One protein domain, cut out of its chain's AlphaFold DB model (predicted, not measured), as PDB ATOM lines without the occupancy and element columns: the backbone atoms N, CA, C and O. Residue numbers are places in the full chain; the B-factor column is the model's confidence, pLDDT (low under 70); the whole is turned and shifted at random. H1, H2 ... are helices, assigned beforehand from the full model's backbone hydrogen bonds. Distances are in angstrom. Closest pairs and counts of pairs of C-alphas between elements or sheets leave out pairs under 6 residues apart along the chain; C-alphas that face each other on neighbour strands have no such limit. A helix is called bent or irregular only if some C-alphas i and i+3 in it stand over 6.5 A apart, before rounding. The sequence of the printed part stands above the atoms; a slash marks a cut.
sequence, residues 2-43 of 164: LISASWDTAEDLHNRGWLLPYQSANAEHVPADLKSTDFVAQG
ATOM      1  N   LEU A   2      25.087 -33.399  -6.526       87.62
ATOM      2  CA  LEU A   2      26.122 -34.202  -5.873       87.62
ATOM      3  C   LEU A   2      25.473 -34.903  -4.677       87.62
ATOM      4  O   LEU A   2      24.764 -34.251  -3.917       87.62
ATOM      5  N   ILE A   3      25.707 -36.204  -4.523       87.94
ATOM      6  CA  ILE A   3      25.343 -36.952  -3.317       87.94
ATOM      7  C   ILE A   3      26.658 -37.390  -2.682       87.94
ATOM      8  O   ILE A   3      27.444 -38.089  -3.320       87.94
ATOM      9  N   SER A   4      26.903 -36.925  -1.462       84.94
ATOM     10  CA  SER A   4      28.075 -37.279  -0.663       84.94
ATOM     11  C   SER A   4      27.643 -38.179   0.487       84.94
ATOM     12  O   SER A   4      26.576 -37.976   1.058       84.94
ATOM     13  N   ALA A   5      28.486 -39.145   0.844       78.00
ATOM     14  CA  ALA A   5      28.296 -39.998   2.017       78.00
ATOM     15  C   ALA A   5      28.904 -39.390   3.299       78.00
ATOM     16  O   ALA A   5      29.132 -40.109   4.261       78.00
ATOM     17  N   SER A   6      29.248 -38.098   3.282       80.69
ATOM     18  CA  SER A   6      29.916 -37.399   4.382       80.69
ATOM     19  C   SER A   6      29.336 -35.999   4.545       80.69
ATOM     20  O   SER A   6      29.300 -35.224   3.578       80.69
ATOM     21  N   TRP A   7      28.924 -35.693   5.777       87.56
ATOM     22  CA  TRP A   7      28.453 -34.373   6.190       87.56
ATOM     23  C   TRP A   7      29.563 -33.318   6.092       87.56
ATOM     24  O   TRP A   7      29.368 -32.288   5.450       87.56
ATOM     25  N   ASP A   8      30.767 -33.628   6.581       85.94
ATOM     26  CA  ASP A   8      31.946 -32.748   6.514       85.94
ATOM     27  C   ASP A   8      32.287 -32.314   5.082       85.94
ATOM     28  O   ASP A   8      32.701 -31.180   4.838       85.94
ATOM     29  N   THR A   9      32.078 -33.198   4.098       88.88
ATOM     30  CA  THR A   9      32.266 -32.840   2.682       88.88
ATOM     31  C   THR A   9      31.273 -31.764   2.244       88.88
ATOM     32  O   THR A   9      31.632 -30.861   1.487       88.88
ATOM     33  N   ALA A  10      30.021 -31.844   2.697       91.75
ATOM     34  CA  ALA A  10      29.020 -30.829   2.392       91.75
ATOM     35  C   ALA A  10      29.361 -29.486   3.063       91.75
ATOM     36  O   ALA A  10      29.257 -28.442   2.416       91.75
ATOM     37  N   GLU A  11      29.847 -29.515   4.307       92.62
ATOM     38  CA  GLU A  11      30.297 -28.320   5.029       92.62
ATOM     39  C   GLU A  11      31.518 -27.657   4.376       92.62
ATOM     40  O   GLU A  11      31.527 -26.440   4.186       92.62
ATOM     41  N   ASP A  12      32.533 -28.424   3.969       94.12
ATOM     42  CA  ASP A  12      33.711 -27.889   3.268       94.12
ATOM     43  C   ASP A  12      33.317 -27.210   1.947       94.12
ATOM     44  O   ASP A  12      33.749 -26.089   1.665       94.12
ATOM     45  N   LEU A  13      32.438 -27.834   1.156       95.31
ATOM     46  CA  LEU A  13      31.955 -27.251  -0.098       95.31
ATOM     47  C   LEU A  13      31.121 -25.981   0.128       95.31
ATOM     48  O   LEU A  13      31.258 -25.024  -0.643       95.31
ATOM     49  N   HIS A  14      30.291 -25.953   1.173       94.50
ATOM     50  CA  HIS A  14      29.554 -24.757   1.588       94.50
ATOM     51  C   HIS A  14      30.513 -23.623   1.963       94.50
ATOM     52  O   HIS A  14      30.424 -22.530   1.404       94.50
ATOM     53  N   ASN A  15      31.495 -23.900   2.823       95.81
ATOM     54  CA  ASN A  15      32.475 -22.915   3.289       95.81
ATOM     55  C   ASN A  15      33.350 -22.359   2.153       95.81
ATOM     56  O   ASN A  15      33.789 -21.210   2.207       95.81
ATOM     57  N   ARG A  16      33.582 -23.146   1.096       96.88
ATOM     58  CA  ARG A  16      34.275 -22.701  -0.126       96.88
ATOM     59  C   ARG A  16      33.388 -21.909  -1.088       96.88
ATOM     60  O   ARG A  16      33.900 -21.384  -2.077       96.88
ATOM     61  N   GLY A  17      32.080 -21.839  -0.841       96.12
ATOM     62  CA  GLY A  17      31.106 -21.211  -1.736       96.12
ATOM     63  C   GLY A  17      30.917 -21.977  -3.048       96.12
ATOM     64  O   GLY A  17      30.647 -21.373  -4.082       96.12
ATOM     65  N   TRP A  18      31.125 -23.297  -3.039       96.69
ATOM     66  CA  TRP A  18      31.046 -24.140  -4.242       96.69
ATOM     67  C   TRP A  18      29.662 -24.758  -4.456       96.69
ATOM     68  O   TRP A  18      29.435 -25.432  -5.463       96.69
ATOM     69  N   LEU A  19      28.735 -24.541  -3.523       95.56
ATOM     70  CA  LEU A  19      27.365 -25.029  -3.607       95.56
ATOM     71  C   LEU A  19      26.433 -23.944  -4.152       95.56
ATOM     72  O   LEU A  19      26.559 -22.766  -3.829       95.56
ATOM     73  N   LEU A  20      25.477 -24.363  -4.981       94.44
ATOM     74  CA  LEU A  20      24.355 -23.523  -5.390       94.44
ATOM     75  C   LEU A  20      23.221 -23.704  -4.366       94.44
ATOM     76  O   LEU A  20      22.793 -24.848  -4.189       94.44
ATOM     77  N   PRO A  21      22.691 -22.629  -3.754       93.44
ATOM     78  CA  PRO A  21      21.569 -22.732  -2.829       93.44
ATOM     79  C   PRO A  21      20.355 -23.386  -3.492       93.44
ATOM     80  O   PRO A  21      19.851 -22.911  -4.515       93.44
ATOM     81  N   TYR A  22      19.887 -24.491  -2.918       91.62
ATOM     82  CA  TYR A  22      18.729 -25.225  -3.412       91.62
ATOM     83  C   TYR A  22      18.092 -26.051  -2.295       91.62
ATOM     84  O   TYR A  22      18.740 -26.900  -1.686       91.62
ATOM     85  N   GLN A  23      16.786 -25.870  -2.093       90.56
ATOM     86  CA  GLN A  23      15.983 -26.718  -1.219       90.56
ATOM     87  C   GLN A  23      14.829 -27.347  -2.000       90.56
ATOM     88  O   GLN A  23      14.053 -26.664  -2.670       90.56
ATOM     89  N   SER A  24      14.711 -28.670  -1.899       91.25
ATOM     90  CA  SER A  24      13.531 -29.402  -2.365       91.25
ATOM     91  C   SER A  24      12.352 -29.151  -1.421       91.25
ATOM     92  O   SER A  24      12.562 -28.986  -0.223       91.25
ATOM     93  N   ALA A  25      11.115 -29.227  -1.922       94.31
ATOM     94  CA  ALA A  25       9.919 -29.201  -1.073       94.31
ATOM     95  C   ALA A  25       9.976 -30.268   0.040       94.31
ATOM     96  O   ALA A  25       9.610 -29.996   1.176       94.31
ATOM     97  N   ASN A  26      10.561 -31.439  -0.244       93.19
ATOM     98  CA  ASN A  26      10.714 -32.522   0.734       93.19
ATOM     99  C   ASN A  26      11.630 -32.166   1.922       93.19
ATOM    100  O   ASN A  26      11.587 -32.843   2.949       93.19
ATOM    101  N   ALA A  27      12.458 -31.118   1.812       93.06
ATOM    102  CA  ALA A  27      13.327 -30.671   2.902       93.06
ATOM    103  C   ALA A  27      12.532 -30.136   4.107       93.06
ATOM    104  O   ALA A  27      13.091 -29.986   5.196       93.06
ATOM    105  N   GLU A  28      11.227 -29.880   3.961       94.12
ATOM    106  CA  GLU A  28      10.344 -29.540   5.082       94.12
ATOM    107  C   GLU A  28      10.263 -30.660   6.135       94.12
ATOM    108  O   GLU A  28      10.128 -30.368   7.322       94.12
ATOM    109  N   HIS A  29      10.446 -31.919   5.726       94.88
ATOM    110  CA  HIS A  29      10.408 -33.090   6.609       94.88
ATOM    111  C   HIS A  29      11.753 -33.421   7.267       94.88
ATOM    112  O   HIS A  29      11.810 -34.283   8.143       94.88
ATOM    113  N   VAL A  30      12.839 -32.762   6.855       94.38
ATOM    114  CA  VAL A  30      14.175 -32.994   7.415       94.38
ATOM    115  C   VAL A  30      14.358 -32.116   8.663       94.38
ATOM    116  O   VAL A  30      14.030 -30.921   8.602       94.38
ATOM    117  N   PRO A  31      14.863 -32.660   9.791       94.25
ATOM    118  CA  PRO A  31      15.183 -31.876  10.983       94.25
ATOM    119  C   PRO A  31      16.064 -30.663  10.670       94.25
ATOM    120  O   PRO A  31      16.883 -30.711   9.754       94.25
ATOM    121  N   ALA A  32      15.897 -29.575  11.427       93.62
ATOM    122  CA  ALA A  32      16.613 -28.320  11.180       93.62
ATOM    123  C   ALA A  32      18.139 -28.498  11.210       93.62
ATOM    124  O   ALA A  32      18.820 -27.971  10.340       93.62
ATOM    125  N   ASP A  33      18.643 -29.320  12.129       92.12
ATOM    126  CA  ASP A  33      20.077 -29.582  12.287       92.12
ATOM    127  C   ASP A  33      20.659 -30.473  11.173       92.12
ATOM    128  O   ASP A  33      21.867 -30.659  11.092       92.12
ATOM    129  N   LEU A  34      19.808 -31.020  10.298       93.44
ATOM    130  CA  LEU A  34      20.183 -31.885   9.177       93.44
ATOM    131  C   LEU A  34      19.911 -31.226   7.816       93.44
ATOM    132  O   LEU A  34      19.837 -31.900   6.784       93.44
ATOM    133  N   LYS A  35      19.763 -29.898   7.788       93.94
ATOM    134  CA  LYS A  35      19.608 -29.127   6.552       93.94
ATOM    135  C   LYS A  35      20.176 -27.717   6.669       93.94
ATOM    136  O   LYS A  35      20.148 -27.102   7.726       93.94
ATOM    137  N   SER A  36      20.615 -27.176   5.542       93.38
ATOM    138  CA  SER A  36      21.028 -25.783   5.374       93.38
ATOM    139  C   SER A  36      20.340 -25.172   4.149       93.38
ATOM    140  O   SER A  36      19.480 -25.793   3.519       93.38
ATOM    141  N   THR A  37      20.684 -23.933   3.791       91.81
ATOM    142  CA  THR A  37      20.232 -23.317   2.530       91.81
ATOM    143  C   THR A  37      20.835 -23.985   1.294       91.81
ATOM    144  O   THR A  37      20.260 -23.883   0.208       91.81
ATOM    145  N   ASP A  38      21.958 -24.689   1.464       93.81
ATOM    146  CA  ASP A  38      22.826 -25.118   0.364       93.81
ATOM    147  C   ASP A  38      22.924 -26.642   0.230       93.81
ATOM    148  O   ASP A  38      23.240 -27.148  -0.846       93.81
ATOM    149  N   PHE A  39      22.645 -27.389   1.301       94.69
ATOM    150  CA  PHE A  39      22.653 -28.851   1.308       94.69
ATOM    151  C   PHE A  39      21.681 -29.416   2.354       94.69
ATOM    152  O   PHE A  39      21.259 -28.733   3.283       94.69
ATOM    153  N   VAL A  40      21.290 -30.680   2.188       95.25
ATOM    154  CA  VAL A  40      20.306 -31.362   3.041       95.25
ATOM    155  C   VAL A  40      20.689 -32.829   3.215       95.25
ATOM    156  O   VAL A  40      21.133 -33.461   2.254       95.25
ATOM    157  N   ALA A  41      20.509 -33.378   4.418       93.56
ATOM    158  CA  ALA A  41      20.680 -34.805   4.657       93.56
ATOM    159  C   ALA A  41      19.641 -35.598   3.855       93.56
ATOM    160  O   ALA A  41      18.434 -35.387   3.989       93.56
ATOM    161  N   GLN A  42      20.104 -36.546   3.042       90.88
ATOM    162  CA  GLN A  42      19.222 -37.525   2.402       90.88
ATOM    163  C   GLN A  42      18.856 -38.667   3.368       90.88
ATOM    164  O   GLN A  42      17.796 -39.277   3.248       90.88
ATOM    165  N   GLY A  43      19.737 -38.960   4.320       88.56
ATOM    166  CA  GLY A  43      19.574 -39.990   5.332       88.56
ATOM    167  C   GLY A  43      20.626 -39.817   6.418       88.56
ATOM    168  O   GLY A  43      21.565 -39.044   6.249       88.56
TER     169      GLY A  43
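This is residues 2 to 43 of the 164 residues of the protein "ABC transporter substrate-binding protein" of Escherichia coli (UniProt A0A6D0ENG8). There is little regular structure: two short helices, H1 and then H2, stand at opposite ends of the longest axis, and the stretch after H2 folds back between them as a loop through the middle. The printed part has 42 residues, 14 of them in these helices, with no named strand; the class is all helix. It is compact and rounded, with a radius of gyration of the C-alphas of 9.8 A and spans of 26 by 19 by 17 A.

H1 takes residues 7 to 15 and is 12.5 A long, beginning at C-alpha 7 (28.453, -34.373, 6.190). H2 takes residues 25 to 29, ending at C-alpha 29 (10.408, -33.090, 6.609).

H1 and H2 are apart, joined by a short link of 9 residues. In H1 every O i to N i+4 pair is within hydrogen-bond range; in H2 0 of 1 is, beside 2 of 2 O i to N i+3 pairs. H2 is neither bent nor irregular, but only just: C-alphas 25 and 28 are 6.2 A apart.

The C-alphas of Arg 16 and His 29 are farthest apart, at 26.9 A. Residues 30 to 43 hold no named element. The printed part has no cut, and no printed residue is under 70 in pLDDT.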